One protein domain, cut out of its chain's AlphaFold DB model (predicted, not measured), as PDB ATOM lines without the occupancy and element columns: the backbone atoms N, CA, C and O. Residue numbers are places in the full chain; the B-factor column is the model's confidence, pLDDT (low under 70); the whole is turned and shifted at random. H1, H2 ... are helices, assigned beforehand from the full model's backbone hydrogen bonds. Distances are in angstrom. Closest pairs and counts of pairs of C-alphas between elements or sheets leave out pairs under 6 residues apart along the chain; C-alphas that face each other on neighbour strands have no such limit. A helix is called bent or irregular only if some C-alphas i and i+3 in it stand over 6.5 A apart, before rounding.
ATOM      1  N   ALA A 214     -25.134   7.286 -25.362       87.56
ATOM      2  CA  ALA A 214     -24.986   5.918 -24.864       87.56
ATOM      3  C   ALA A 214     -25.996   5.586 -23.748       87.56
ATOM      4  O   ALA A 214     -26.668   4.559 -23.808       87.56
ATOM      5  N   ALA A 215     -26.189   6.486 -22.780       85.44
ATOM      6  CA  ALA A 215     -27.186   6.302 -21.722       85.44
ATOM      7  C   ALA A 215     -28.607   6.118 -22.292       85.44
ATOM      8  O   ALA A 215     -29.352   5.249 -21.839       85.44
ATOM      9  N   GLY A 216     -28.960   6.874 -23.335       84.25
ATOM     10  CA  GLY A 216     -30.227   6.739 -24.053       84.25
ATOM     11  C   GLY A 216     -30.389   5.417 -24.790       84.25
ATOM     12  O   GLY A 216     -31.446   4.799 -24.698       84.25
ATOM     13  N   VAL A 217     -29.353   4.948 -25.492       89.94
ATOM     14  CA  VAL A 217     -29.410   3.641 -26.162       89.94
ATOM     15  C   VAL A 217     -29.585   2.522 -25.125       89.94
ATOM     16  O   VAL A 217     -30.456   1.672 -25.305       89.94
ATOM     17  N   ARG A 218     -28.843   2.558 -24.008       88.50
ATOM     18  CA  ARG A 218     -28.921   1.548 -22.935       88.50
ATOM     19  C   ARG A 218     -30.287   1.516 -22.244       88.50
ATOM     20  O   ARG A 218     -30.768   0.439 -21.921       88.50
ATOM     21  N   THR A 219     -30.916   2.671 -22.026       89.56
ATOM     22  CA  THR A 219     -32.176   2.766 -21.262       89.56
ATOM     23  C   THR A 219     -33.444   2.720 -22.117       89.56
ATOM     24  O   THR A 219     -34.483   2.293 -21.622       89.56
ATOM     25  N   LEU A 220     -33.394   3.150 -23.385       90.38
ATOM     26  CA  LEU A 220     -34.585   3.307 -24.237       90.38
ATOM     27  C   LEU A 220     -34.618   2.350 -25.434       90.38
ATOM     28  O   LEU A 220     -35.703   1.962 -25.863       90.38
ATOM     29  N   ILE A 221     -33.460   1.971 -25.985       92.38
ATOM     30  CA  ILE A 221     -33.384   1.085 -27.157       92.38
ATOM     31  C   ILE A 221     -33.165  -0.362 -26.707       92.38
ATOM     32  O   ILE A 221     -34.016  -1.204 -26.983       92.38
ATOM     33  N   LEU A 222     -32.080  -0.633 -25.968       91.25
ATOM     34  CA  LEU A 222     -31.653  -1.983 -25.569       91.25
ATOM     35  C   LEU A 222     -32.773  -2.839 -24.931       91.25
ATOM     36  O   LEU A 222     -32.952  -3.965 -25.394       91.25
ATOM     37  N   PRO A 223     -33.592  -2.344 -23.973       91.50
ATOM     38  CA  PRO A 223     -34.620  -3.170 -23.325       91.50
ATOM     39  C   PRO A 223     -35.768  -3.577 -24.258       91.50
ATOM     40  O   PRO A 223     -36.491  -4.525 -23.970       91.50
ATOM     41  N   ASN A 224     -35.947  -2.863 -25.372       92.00
ATOM     42  CA  ASN A 224     -37.058  -3.054 -26.304       92.00
ATOM     43  C   ASN A 224     -36.662  -3.868 -27.551       92.00
ATOM     44  O   ASN A 224     -37.532  -4.207 -28.354       92.00
ATOM     45  N   LEU A 225     -35.376  -4.213 -27.723       92.12
ATOM     46  CA  LEU A 225     -34.889  -4.933 -28.909       92.12
ATOM     47  C   LEU A 225     -35.496  -6.330 -29.054       92.12
ATOM     48  O   LEU A 225     -35.902  -6.698 -30.152       92.12
ATOM     49  N   GLN A 226     -35.640  -7.072 -27.952       90.62
ATOM     50  CA  GLN A 226     -36.241  -8.410 -27.961       90.62
ATOM     51  C   GLN A 226     -37.694  -8.393 -28.477       90.62
ATOM     52  O   GLN A 226     -38.088  -9.262 -29.252       90.62
ATOM     53  N   ALA A 227     -38.484  -7.379 -28.104       91.31
ATOM     54  CA  ALA A 227     -39.843  -7.197 -28.620       91.31
ATOM     55  C   ALA A 227     -39.845  -6.734 -30.090       91.31
ATOM     56  O   ALA A 227     -40.681  -7.169 -30.884       91.31
ATOM     57  N   TYR A 228     -38.890  -5.879 -30.469       94.00
ATOM     58  CA  TYR A 228     -38.761  -5.350 -31.827       94.00
ATOM     59  C   TYR A 228     -38.269  -6.394 -32.854       94.00
ATOM     60  O   TYR A 228     -38.590  -6.283 -34.037       94.00
ATOM     61  N   ASP A 229     -37.562  -7.448 -32.425       93.25
ATOM     62  CA  ASP A 229     -37.068  -8.544 -33.281       93.25
ATOM     63  C   ASP A 229     -38.173  -9.189 -34.133       93.25
ATOM     64  O   ASP A 229     -37.952  -9.509 -35.299       93.25
ATOM     65  N   GLN A 230     -39.395  -9.310 -33.600       92.25
ATOM     66  CA  GLN A 230     -40.538  -9.839 -34.355       92.25
ATOM     67  C   GLN A 230     -40.911  -8.948 -35.551       92.25
ATOM     68  O   GLN A 230     -41.169  -9.456 -36.643       92.25
ATOM     69  N   VAL A 231     -40.903  -7.624 -35.362       93.56
ATOM     70  CA  VAL A 231     -41.171  -6.641 -36.425       93.56
ATOM     71  C   VAL A 231     -40.046  -6.677 -37.459       93.56
ATOM     72  O   VAL A 231     -40.304  -6.673 -38.662       93.56
ATOM     73  N   LEU A 232     -38.797  -6.781 -36.998       93.38
ATOM     74  CA  LEU A 232     -37.624  -6.831 -37.864       93.38
ATOM     75  C   LEU A 232     -37.599  -8.105 -38.728       93.38
ATOM     76  O   LEU A 232     -37.390  -8.015 -39.935       93.38
ATOM     77  N   LYS A 233     -37.914  -9.272 -38.150       93.81
ATOM     78  CA  LYS A 233     -38.079 -10.549 -38.873       93.81
ATOM     79  C   LYS A 233     -39.150 -10.478 -39.956       93.81
ATOM     80  O   LYS A 233     -38.901 -10.894 -41.084       93.81
ATOM     81  N   GLN A 234     -40.321  -9.920 -39.638       92.62
ATOM     82  CA  GLN A 234     -41.399  -9.733 -40.617       92.62
ATOM     83  C   GLN A 234     -40.975  -8.803 -41.763       92.62
ATOM     84  O   GLN A 234     -41.325  -9.056 -42.911       92.62
ATOM     85  N   GLY A 235     -40.192  -7.759 -41.469       92.31
ATOM     86  CA  GLY A 235     -39.638  -6.858 -42.481       92.31
ATOM     87  C   GLY A 235     -38.598  -7.504 -43.393       92.31
ATOM     88  O   GLY A 235     -38.623  -7.265 -44.593       92.31
ATOM     89  N   LEU A 236     -37.709  -8.330 -42.836       93.12
ATOM     90  CA  LEU A 236     -36.651  -9.019 -43.585       93.12
ATOM     91  C   LEU A 236     -37.172 -10.190 -44.434       93.12
ATOM     92  O   LEU A 236     -36.550 -10.535 -45.434       93.12
ATOM     93  N   ALA A 237     -38.307 -10.786 -44.054       94.25
ATOM     94  CA  ALA A 237     -38.989 -11.822 -44.832       94.25
ATOM     95  C   ALA A 237     -39.865 -11.264 -45.976       94.25
ATOM     96  O   ALA A 237     -40.286 -12.018 -46.852       94.25
ATOM     97  N   ASP A 238     -40.160  -9.961 -45.970       92.81
ATOM     98  CA  ASP A 238     -40.943  -9.279 -46.999       92.81
ATOM     99  C   ASP A 238     -40.006  -8.582 -47.994       92.81
ATOM    100  O   ASP A 238     -39.459  -7.520 -47.705       92.81
ATOM    101  N   GLU A 239     -39.852  -9.153 -49.192       89.50
ATOM    102  CA  GLU A 239     -38.981  -8.623 -50.255       89.50
ATOM    103  C   GLU A 239     -39.270  -7.151 -50.632       89.50
ATOM    104  O   GLU A 239     -38.380  -6.478 -51.138       89.50
ATOM    105  N   GLN A 240     -40.463  -6.597 -50.356       87.38
ATOM    106  CA  GLN A 240     -40.746  -5.168 -50.595       87.38
ATOM    107  C   GLN A 240     -40.260  -4.242 -49.469       87.38
ATOM    108  O   GLN A 240     -40.183  -3.024 -49.655       87.38
ATOM    109  N   LYS A 241     -39.996  -4.788 -48.276       89.44
ATOM    110  CA  LYS A 241     -39.595  -4.040 -47.071       89.44
ATOM    111  C   LYS A 241     -38.188  -4.379 -46.585       89.44
ATOM    112  O   LYS A 241     -37.649  -3.619 -45.780       89.44
ATOM    113  N   LYS A 242     -37.603  -5.464 -47.089       93.38
ATOM    114  CA  LYS A 242     -36.294  -6.016 -46.735       93.38
ATOM    115  C   LYS A 242     -35.198  -4.961 -46.642       93.38
ATOM    116  O   LYS A 242     -34.658  -4.783 -45.558       93.38
ATOM    117  N   ASP A 243     -34.968  -4.176 -47.693       92.88
ATOM    118  CA  ASP A 243     -33.930  -3.129 -47.709       92.88
ATOM    119  C   ASP A 243     -34.136  -2.081 -46.594       92.88
ATOM    120  O   ASP A 243     -33.202  -1.661 -45.904       92.88
ATOM    121  N   GLN A 244     -35.394  -1.698 -46.336       92.62
ATOM    122  CA  GLN A 244     -35.737  -0.756 -45.265       92.62
ATOM    123  C   GLN A 244     -35.526  -1.370 -43.874       92.62
ATOM    124  O   GLN A 244     -35.052  -0.687 -42.962       92.62
ATOM    125  N   ALA A 245     -35.863  -2.649 -43.708       94.62
ATOM    126  CA  ALA A 245     -35.632  -3.405 -42.482       94.62
ATOM    127  C   ALA A 245     -34.126  -3.622 -42.236       94.62
ATOM    128  O   ALA A 245     -33.658  -3.451 -41.110       94.62
ATOM    129  N   GLU A 246     -33.336  -3.888 -43.279       95.00
ATOM    130  CA  GLU A 246     -31.876  -3.974 -43.202       95.00
ATOM    131  C   GLU A 246     -31.247  -2.646 -42.769       95.00
ATOM    132  O   GLU A 246     -30.402  -2.642 -41.872       95.00
ATOM    133  N   ARG A 247     -31.705  -1.508 -43.310       95.06
ATOM    134  CA  ARG A 247     -31.268  -0.172 -42.857       95.06
ATOM    135  C   ARG A 247     -31.581   0.088 -41.385       95.06
ATOM    136  O   ARG A 247     -30.747   0.663 -40.684       95.06
ATOM    137  N   VAL A 248     -32.741  -0.352 -40.894       96.06
ATOM    138  CA  VAL A 248     -33.072  -0.281 -39.461       96.06
ATOM    139  C   VAL A 248     -32.146  -1.179 -38.639       96.06
ATOM    140  O   VAL A 248     -31.583  -0.710 -37.651       96.06
ATOM    141  N   ALA A 249     -31.907  -2.424 -39.063       95.31
ATOM    142  CA  ALA A 249     -30.975  -3.332 -38.393       95.31
ATOM    143  C   ALA A 249     -29.548  -2.753 -38.318       95.31
ATOM    144  O   ALA A 249     -28.895  -2.853 -37.282       95.31
ATOM    145  N   LEU A 250     -29.075  -2.097 -39.385       95.00
ATOM    146  CA  LEU A 250     -27.774  -1.419 -39.414       95.00
ATOM    147  C   LEU A 250     -27.705  -0.250 -38.419       95.00
ATOM    148  O   LEU A 250     -26.731  -0.143 -37.677       95.00
ATOM    149  N   VAL A 251     -28.734   0.600 -38.345       95.25
ATOM    150  CA  VAL A 251     -28.771   1.711 -37.374       95.25
ATOM    151  C   VAL A 251     -28.921   1.223 -35.928       95.25
ATOM    152  O   VAL A 251     -28.365   1.845 -35.018       95.25
ATOM    153  N   LEU A 252     -29.595   0.092 -35.696       94.81
ATOM    154  CA  LEU A 252     -29.626  -0.563 -34.385       94.81
ATOM    155  C   LEU A 252     -28.233  -1.068 -33.984       94.81
ATOM    156  O   LEU A 252     -27.777  -0.740 -32.890       94.81
ATOM    157  N   LEU A 253     -27.508  -1.749 -34.881       93.12
ATOM    158  CA  LEU A 253     -26.119  -2.156 -34.631       93.12
ATOM    159  C   LEU A 253     -25.210  -0.955 -34.341       93.12
ATOM    160  O   LEU A 253     -24.562  -0.938 -33.302       93.12
ATOM    161  N   GLN A 254     -25.239   0.097 -35.164       92.44
ATOM    162  CA  GLN A 254     -24.470   1.331 -34.919       92.44
ATOM    163  C   GLN A 254     -24.830   2.036 -33.598       92.44
ATOM    164  O   GLN A 254     -24.046   2.830 -33.069       92.44
ATOM    165  N   SER A 255     -26.037   1.803 -33.076       92.00
ATOM    166  CA  SER A 255     -26.444   2.300 -31.761       92.00
ATOM    167  C   SER A 255     -25.816   1.464 -30.642       92.00
ATOM    168  O   SER A 255     -25.350   2.040 -29.662       92.00
ATOM    169  N   LEU A 256     -25.729   0.138 -30.803       90.62
ATOM    170  CA  LEU A 256     -25.020  -0.752 -29.874       90.62
ATOM    171  C   LEU A 256     -23.496  -0.514 -29.896       90.62
ATOM    172  O   LEU A 256     -22.875  -0.447 -28.841       90.62
ATOM    173  N   GLU A 257     -22.896  -0.271 -31.062       90.12
ATOM    174  CA  GLU A 257     -21.477   0.120 -31.194       90.12
ATOM    175  C   GLU A 257     -21.159   1.429 -30.460       90.12
ATOM    176  O   GLU A 257     -20.085   1.597 -29.884       90.12
ATOM    177  N   LEU A 258     -22.115   2.363 -30.424       88.69
ATOM    178  CA  LEU A 258     -21.975   3.585 -29.640       88.69
ATOM    179  C   LEU A 258     -21.956   3.291 -28.129       88.69
ATOM    180  O   LEU A 258     -21.312   4.036 -27.392       88.69
ATOM    181  N   LEU A 259     -22.606   2.219 -27.656       86.56
ATOM    182  CA  LEU A 259     -22.468   1.768 -26.269       86.56
ATOM    183  C   LEU A 259     -21.072   1.191 -25.999       86.56
ATOM    184  O   LEU A 259     -20.492   1.527 -24.971       86.56
ATOM    185  N   GLU A 260     -20.535   0.373 -26.913       85.62
ATOM    186  CA  GLU A 260     -19.180  -0.204 -26.826       85.62
ATOM    187  C   GLU A 260     -18.128   0.905 -26.672       85.62
ATOM    188  O   GLU A 260     -17.362   0.900 -25.714       85.62
ATOM    189  N   GLN A 261     -18.179   1.935 -27.523       83.88
ATOM    190  CA  GLN A 261     -17.262   3.087 -27.482       83.88
ATOM    191  C   GLN A 261     -17.307   3.912 -26.181       83.88
ATOM    192  O   GLN A 261     -16.367   4.656 -25.905       83.88
ATOM    193  N   HIS A 262     -18.397   3.834 -25.410       78.75
ATOM    194  CA  HIS A 262     -18.594   4.601 -24.171       78.75
ATOM    195  C   HIS A 262     -18.567   3.728 -22.907       78.75
ATOM    196  O   HIS A 262     -18.760   4.246 -21.805       78.75
ATOM    197  N   SER A 263     -18.351   2.422 -23.047       72.44
ATOM    198  CA  SER A 263     -18.133   1.514 -21.927       72.44
ATOM    199  C   SER A 263     -16.633   1.381 -21.686       72.44
ATOM    200  O   SER A 263     -15.860   1.263 -22.635       72.44
ATOM    201  N   ALA A 264     -16.194   1.373 -20.427       59.34
ATOM    202  CA  ALA A 264     -14.835   0.920 -20.143       59.34
ATOM    203  C   ALA A 264     -14.714  -0.553 -20.577       59.34
ATOM    204  O   ALA A 264     -15.673  -1.308 -20.412       59.34
ATOM    205  N   ASN A 265     -13.560  -0.955 -21.128       54.62
ATOM    206  CA  ASN A 265     -13.314  -2.318 -21.617       54.62
ATOM    207  C   ASN A 265     -13.371  -3.350 -20.475       54.62
ATOM    208  O   ASN A 265     -12.346  -3.774 -19.944       54.62
ATOM    209  N   MET A 266     -14.583  -3.762 -20.115       54.59
ATOM    210  CA  MET A 266     -14.866  -4.850 -19.194       54.59
ATOM    211  C   MET A 266     -14.976  -6.134 -20.011       54.59
ATOM    212  O   MET A 266     -16.037  -6.480 -20.536       54.59
ATOM    213  N   THR A 267     -13.855  -6.841 -20.142       53.66
ATOM    214  CA  THR A 267     -13.831  -8.218 -20.645       53.66
ATOM    215  C   THR A 267     -14.305  -9.156 -19.536       53.66
ATOM    216  O   THR A 267     -13.508  -9.871 -18.926       53.66
ATOM    217  N   ASN A 268     -15.605  -9.114 -19.239       55.88
ATOM    218  CA  ASN A 268     -16.237 -10.121 -18.399       55.88
ATOM    219  C   ASN A 268     -16.147 -11.482 -19.109       55.88
ATOM    220  O   ASN A 268     -16.322 -11.579 -20.325       55.88
ATOM    221  N   GLY A 269     -15.835 -12.534 -18.347       56.44
ATOM    222  CA  GLY A 269     -15.710 -13.901 -18.855       56.44
ATOM    223  C   GLY A 269     -17.074 -14.492 -19.199       56.44
ATOM    224  O   GLY A 269     -17.632 -15.260 -18.420       56.44
ATOM    225  N   HIS A 270     -17.632 -14.096 -20.341       65.25
ATOM    226  CA  HIS A 270     -18.858 -14.681 -20.871       65.25
ATOM    227  C   HIS A 270     -18.595 -16.114 -21.369       65.25
ATOM    228  O   HIS A 270     -17.490 -16.394 -21.837       65.25
ATOM    229  N   PRO A 271     -19.583 -17.026 -21.280       63.91
ATOM    230  CA  PRO A 271     -19.457 -18.366 -21.850       63.91
ATOM    231  C   PRO A 271     -19.195 -18.280 -23.359       63.91
ATOM    232  O   PRO A 271     -19.669 -17.356 -24.016       63.91
ATOM    233  N   GLU A 272     -18.451 -19.232 -23.916       68.75
ATOM    234  CA  GLU A 272     -18.117 -19.260 -25.344       68.75
ATOM    235  C   GLU A 272     -19.074 -20.161 -26.148       68.75
ATOM    236  O   GLU A 272     -19.681 -21.100 -25.631       68.75
ATOM    237  N   GLY A 273     -19.196 -19.900 -27.452       76.06
ATOM    238  CA  GLY A 273     -19.949 -20.754 -28.372       76.06
ATOM    239  C   GLY A 273     -21.474 -20.624 -28.262       76.06
ATOM    240  O   GLY A 273     -22.023 -19.523 -28.261       76.06
ATOM    241  N   ALA A 274     -22.179 -21.761 -28.249       79.38
ATOM    242  CA  ALA A 274     -23.635 -21.809 -28.424       79.38
ATOM    243  C   ALA A 274     -24.417 -21.078 -27.315       79.38
ATOM    244  O   ALA A 274     -25.362 -20.353 -27.622       79.38
ATOM    245  N   GLU A 275     -23.983 -21.203 -26.057       83.31
ATOM    246  CA  GLU A 275     -24.609 -20.539 -24.902       83.31
ATOM    247  C   GLU A 275     -24.541 -19.005 -25.023       83.31
ATOM    248  O   GLU A 275     -25.493 -18.298 -24.687       83.31
ATOM    249  N   LEU A 276     -23.451 -18.472 -25.589       84.12
ATOM    250  CA  LEU A 276     -23.322 -17.038 -25.854       84.12
ATOM    251  C   LEU A 276     -24.360 -16.554 -26.863       84.12
ATOM    252  O   LEU A 276     -24.993 -15.516 -26.668       84.12
ATOM    253  N   LYS A 277     -24.534 -17.317 -27.947       83.50
ATOM    254  CA  LYS A 277     -25.498 -17.003 -29.003       83.50
ATOM    255  C   LYS A 277     -26.932 -17.042 -28.471       83.50
ATOM    256  O   LYS A 277     -27.727 -16.176 -28.829       83.50
ATOM    257  N   GLU A 278     -27.249 -18.001 -27.605       86.62
ATOM    258  CA  GLU A 278     -28.553 -18.107 -26.943       86.62
ATOM    259  C   GLU A 278     -28.822 -16.893 -26.042       86.62
ATOM    260  O   GLU A 278     -29.818 -16.196 -26.237       86.62
ATOM    261  N   ARG A 279     -27.877 -16.535 -25.159       85.62
ATOM    262  CA  ARG A 279     -27.994 -15.354 -24.281       85.62
ATOM    263  C   ARG A 279     -28.097 -14.033 -25.050       85.62
ATOM    264  O   ARG A 279     -28.862 -13.157 -24.656       85.62
ATOM    265  N   LEU A 280     -27.367 -13.877 -26.158       86.44
ATOM    266  CA  LEU A 280     -27.501 -12.711 -27.043       86.44
ATOM    267  C   LEU A 280     -28.872 -12.677 -27.739       86.44
ATOM    268  O   LEU A 280     -29.483 -11.615 -27.838       86.44
ATOM    269  N   THR A 281     -29.379 -13.832 -28.174       88.75
ATOM    270  CA  THR A 281     -30.705 -13.957 -28.802       88.75
ATOM    271  C   THR A 281     -31.827 -13.612 -27.819       88.75
ATOM    272  O   THR A 281     -32.757 -12.890 -28.173       88.75
ATOM    273  N   GLU A 282     -31.718 -14.050 -26.563       87.94
ATOM    274  CA  GLU A 282     -32.629 -13.652 -25.486       87.94
ATOM    275  C   GLU A 282     -32.497 -12.155 -25.144       87.94
ATOM    276  O   GLU A 282     -33.491 -11.482 -24.871       87.94
ATOM    277  N   ALA A 283     -31.286 -11.592 -25.187       86.25
ATOM    278  CA  ALA A 283     -31.057 -10.196 -24.837       86.25
ATOM    279  C   ALA A 283     -31.600  -9.196 -25.871       86.25
ATOM    280  O   ALA A 283     -32.219  -8.207 -25.473       86.25
ATOM    281  N   ILE A 284     -31.344  -9.424 -27.166       89.56
ATOM    282  CA  ILE A 284     -31.568  -8.436 -28.241       89.56
ATOM    283  C   ILE A 284     -32.296  -8.984 -29.475       89.56
ATOM    284  O   ILE A 284     -32.399  -8.282 -30.482       89.56
ATOM    285  N   GLY A 285     -32.831 -10.203 -29.397       90.44
ATOM    286  CA  GLY A 285     -33.486 -10.871 -30.517       90.44
ATOM    287  C   GLY A 285     -32.520 -11.630 -31.420       90.44
ATOM    288  O   GLY A 285     -31.304 -11.460 -31.358       90.44
ATOM    289  N   GLU A 286     -33.062 -12.481 -32.285       90.94
ATOM    290  CA  GLU A 286     -32.271 -13.373 -33.137       90.94
ATOM    291  C   GLU A 286     -31.532 -12.615 -34.244       90.94
ATOM    292  O   GLU A 286     -30.369 -12.906 -34.515       90.94
ATOM    293  N   VAL A 287     -32.170 -11.607 -34.856       91.38
ATOM    294  CA  VAL A 287     -31.590 -10.878 -35.997       91.38
ATOM    295  C   VAL A 287     -30.363 -10.076 -35.568       91.38
ATOM    296  O   VAL A 287     -29.331 -10.099 -36.240       91.38
ATOM    297  N   LEU A 288     -30.463  -9.359 -34.446       90.75
ATOM    298  CA  LEU A 288     -29.345  -8.581 -33.916       90.75
ATOM    299  C   LEU A 288     -28.375  -9.463 -33.124       90.75
ATOM    300  O   LEU A 288     -27.169  -9.270 -33.243       90.75
ATOM    301  N   GLY A 289     -28.870 -10.462 -32.386       89.25
ATOM    302  CA  GLY A 289     -28.053 -11.423 -31.643       89.25
ATOM    303  C   GLY A 289     -27.104 -12.207 -32.547       89.25
ATOM    304  O   GLY A 289     -25.916 -12.296 -32.239       89.25
ATOM    305  N   ALA A 290     -27.581 -12.685 -33.703       89.31
ATOM    306  CA  ALA A 290     -26.738 -13.324 -34.712       89.31
ATOM    307  C   ALA A 290     -25.651 -12.371 -35.234       89.31
ATOM    308  O   ALA A 290     -24.473 -12.713 -35.178       89.31
ATOM    309  N   ARG A 291     -26.013 -11.146 -35.647       90.44
ATOM    310  CA  ARG A 291     -25.046 -10.162 -36.174       90.44
ATOM    311  C   ARG A 291     -24.022  -9.692 -35.129       90.44
ATOM    312  O   ARG A 291     -22.871  -9.442 -35.476       90.44
ATOM    313  N   VAL A 292     -24.406  -9.574 -33.853       88.38
ATOM    314  CA  VAL A 292     -23.475  -9.251 -32.755       88.38
ATOM    315  C   VAL A 292     -22.516 -10.418 -32.505       88.38
ATOM    316  O   VAL A 292     -21.309 -10.187 -32.450       88.38
ATOM    317  N   TYR A 293     -23.027 -11.654 -32.442       87.00
ATOM    318  CA  TYR A 293     -22.222 -12.872 -32.294       87.00
ATOM    319  C   TYR A 293     -21.220 -13.045 -33.451       87.00
ATOM    320  O   TYR A 293     -20.026 -13.225 -33.219       87.00
ATOM    321  N   GLU A 294     -21.678 -12.903 -34.698       87.44
ATOM    322  CA  GLU A 294     -20.851 -12.974 -35.912       87.44
ATOM    323  C   GLU A 294     -19.773 -11.884 -35.974       87.44
ATOM    324  O   GLU A 294     -18.723 -12.096 -36.576       87.44
ATOM    325  N   SER A 295     -19.989 -10.732 -35.328       84.75
ATOM    326  CA  SER A 295     -18.994  -9.653 -35.306       84.75
ATOM    327  C   SER A 295     -17.748  -9.964 -34.465       84.75
ATOM    328  O   SER A 295     -16.759  -9.242 -34.575       84.75
ATOM    329  N   GLY A 296     -17.789 -10.990 -33.601       79.88
ATOM    330  CA  GLY A 296     -16.658 -11.420 -32.765       79.88
ATOM    331  C   GLY A 296     -16.165 -10.394 -31.731       79.88
ATOM    332  O   GLY A 296     -15.142 -10.614 -31.082       79.88
ATOM    333  N   ARG A 297     -16.857  -9.260 -31.563       82.31
ATOM    334  CA  ARG A 297     -16.443  -8.164 -30.679       82.31
ATOM    335  C   ARG A 297     -16.848  -8.421 -29.232       82.31
ATOM    336  O   ARG A 297     -17.994  -8.194 -28.849       82.31
ATOM    337  N   ALA A 298     -15.882  -8.833 -28.414       80.56
ATOM    338  CA  ALA A 298     -16.086  -9.082 -26.986       80.56
ATOM    339  C   ALA A 298     -16.632  -7.859 -26.217       80.56
ATOM    340  O   ALA A 298     -17.445  -8.038 -25.315       80.56
ATOM    341  N   GLY A 299     -16.240  -6.632 -26.592       80.75
ATOM    342  CA  GLY A 299     -16.763  -5.397 -25.990       80.75
ATOM    343  C   GLY A 299     -18.250  -5.185 -26.286       80.75
ATOM    344  O   GLY A 299     -19.049  -4.990 -25.375       80.75
ATOM    345  N   LEU A 300     -18.649  -5.297 -27.554       82.94
ATOM    346  CA  LEU A 300     -20.052  -5.230 -27.969       82.94
ATOM    347  C   LEU A 300     -20.912  -6.305 -27.283       82.94
ATOM    348  O   LEU A 300     -22.027  -6.017 -26.849       82.94
ATOM    349  N   VAL A 301     -20.384  -7.526 -27.154       84.00
ATOM    350  CA  VAL A 301     -21.037  -8.636 -26.446       84.00
ATOM    351  C   VAL A 301     -21.233  -8.320 -24.961       84.00
ATOM    352  O   VAL A 301     -22.356  -8.452 -24.473       84.00
ATOM    353  N   SER A 302     -20.193  -7.869 -24.247       82.06
ATOM    354  CA  SER A 302     -20.317  -7.580 -22.812       82.06
ATOM    355  C   SER A 302     -21.306  -6.455 -22.540       82.06
ATOM    356  O   SER A 302     -22.188  -6.583 -21.697       82.06
ATOM    357  N   VAL A 303     -21.265  -5.403 -23.352       83.06
ATOM    358  CA  VAL A 303     -22.146  -4.236 -23.236       83.06
ATOM    359  C   VAL A 303     -23.621  -4.534 -23.542       83.06
ATOM    360  O   VAL A 303     -24.499  -3.824 -23.048       83.06
ATOM    361  N   VAL A 304     -23.906  -5.572 -24.334       83.44
ATOM    362  CA  VAL A 304     -25.269  -6.071 -24.582       83.44
ATOM    363  C   VAL A 304     -25.773  -6.958 -23.436       83.44
ATOM    364  O   VAL A 304     -26.966  -6.930 -23.124       83.44
ATOM    365  N   LEU A 305     -24.888  -7.752 -22.826       82.56
ATOM    366  CA  LEU A 305     -25.241  -8.709 -21.773       82.56
ATOM    367  C   LEU A 305     -25.274  -8.087 -20.368       82.56
ATOM    368  O   LEU A 305     -26.081  -8.526 -19.548       82.56
ATOM    369  N   ASP A 306     -24.484  -7.042 -20.105       75.62
ATOM    370  CA  ASP A 306     -24.502  -6.254 -18.865       75.62
ATOM    371  C   ASP A 306     -25.735  -5.322 -18.823       75.62
ATOM    372  O   ASP A 306     -25.645  -4.090 -18.887       75.62
ATOM    373  N   LYS A 307     -26.923  -5.931 -18.696       59.94
ATOM    374  CA  LYS A 307     -28.211  -5.235 -18.514       59.94
ATOM    375  C   LYS A 307     -28.287  -4.439 -17.196       59.94
ATOM    376  O   LYS A 307     -29.100  -3.523 -17.096       59.94
ATOM    377  N   ASP A 308     -27.429  -4.748 -16.219       46.69
ATOM    378  CA  ASP A 308     -27.551  -4.308 -14.819       46.69
ATOM    379  C   ASP A 308     -26.831  -2.992 -14.454       46.69
ATOM    380  O   ASP A 308     -26.918  -2.541 -13.313       46.69
ATOM    381  N   MET A 309     -26.172  -2.299 -15.393       46.69
ATOM    382  CA  MET A 309     -25.592  -0.959 -15.136       46.69
ATOM    383  C   MET A 309     -26.650   0.169 -15.145       46.69
ATOM    384  O   MET A 309     -26.412   1.263 -15.660       46.69
ATOM    385  N   ALA A 310     -27.842  -0.109 -14.610       37.94
ATOM    386  CA  ALA A 310     -28.963   0.817 -14.481       37.94
ATOM    387  C   ALA A 310     -29.118   1.293 -13.023       37.94
ATOM    388  O   ALA A 310     -30.103   0.974 -12.354       37.94
ATOM    389  N   VAL A 311     -28.134   2.071 -12.555       33.69
ATOM    390  CA  VAL A 311     -28.171   2.862 -11.309       33.69
ATOM    391  C   VAL A 311     -27.686   4.277 -11.611       33.69
ATOM    392  O   VAL A 311     -26.600   4.387 -12.222       33.69
TER     393      VAL A 311
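AT A GLANCE: This is residues 214 to 311 of the 311 residues of the protein "DUF1546-domain-containing protein" of Aureobasidium pullulans (UniProt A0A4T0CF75). The bent helix H1 and the long helix H2 make a rough triangle: H1b and H2 form a V-shaped helical hairpin that narrows to its tip at their link, and H1a crosses the wide end, from H2 to the start of H1b. Three short helices, H3, H4 and H5, pack together over one side of this triangle, with H4 across both arms of the V, and the long link of residues 261 to 273 swings out round the edge from H2 to H3. The printed part has 98 residues and five named helices, H1 to H5 in that order, with no named strand; the class is all helix. It is compact, with a radius of gyration of the C-alphas of 13.2 A, and its C-alphas span 41 by 30 by 19 A.

IN THESE COORDINATES: H1, residues 214 to 237, was assigned as one helix by its hydrogen bonds but is bent, with C-alphas 223 and 226 7.2 A apart. Its arm H1a, residues 214 to 223, begins at C-alpha (-24.986, 5.918, -24.864), is 13.3 A long and is irregular, with C-alphas 220 and 223 6.54 A apart. Arm H1b, residues 226 to 237, is 17.4 A long. H2, residues 242 to 260, is 26.9 A long and begins at C-alpha (-36.294, -6.016, -46.735). H3 is residues 274 to 284, 15.6 A; H4 is residues 286 to 294, 11.8 A; H5 is residues 298 to 305, 10.5 A, ending at C-alpha (-25.241, -8.709, -21.773).

HOW THE PARTS SIT: H4 is the hub. It touches H3 at a steep tilt of 49 degrees, opposite ways, the closest C-alphas being those of Thr 281 and Gly 289, 4.6 A apart. It touches H1b about perpendicular at 89 degrees, with Asp 229 and Val 287 closest at 6.5 A between C-alphas; of H1b, residues 229 to 233 alone take part. It touches residues 249 to 253 of H2, where the C-alphas of Ala 249 and Leu 288 come closest, 7.1 A. H4 and H5 only just touch, with 3 pairs of C-alphas within 8 A, and only at the corner; Val 292 and Val 301 are closest, 6.8 A between C-alphas. H1b and H2 are a hairpin, opposite ways at a shallow tilt of 34.7 degrees, only just short of steep; the C-alphas of Leu 236 and Lys 242 are closest, 4.4 A. H1a touches residues 255 to 259 of H2, closest at the C-alphas of Ala 214 and Leu 259, 5.1 A. H5 touches H2 about perpendicular at 80 degrees, closest at the C-alphas of Glu 260 and Leu 300, 5.2 A. H1b and H5 are apart. In H2, H3 and H5 every O i to N i+4 pair is within hydrogen-bond range; in H1a it is 4 of 6, in H1b 6 of 8, in H4 4 of 5.

THE WHOLE: The C-alphas farthest apart, those of Gln 240 and Val 311, are 42.0 A apart. The printed part has no cut, and the link from H2 to H3 is long. The mean pLDDT of the printed part is 83.6; residues 264 to 272 and 307 to 311 are under 70.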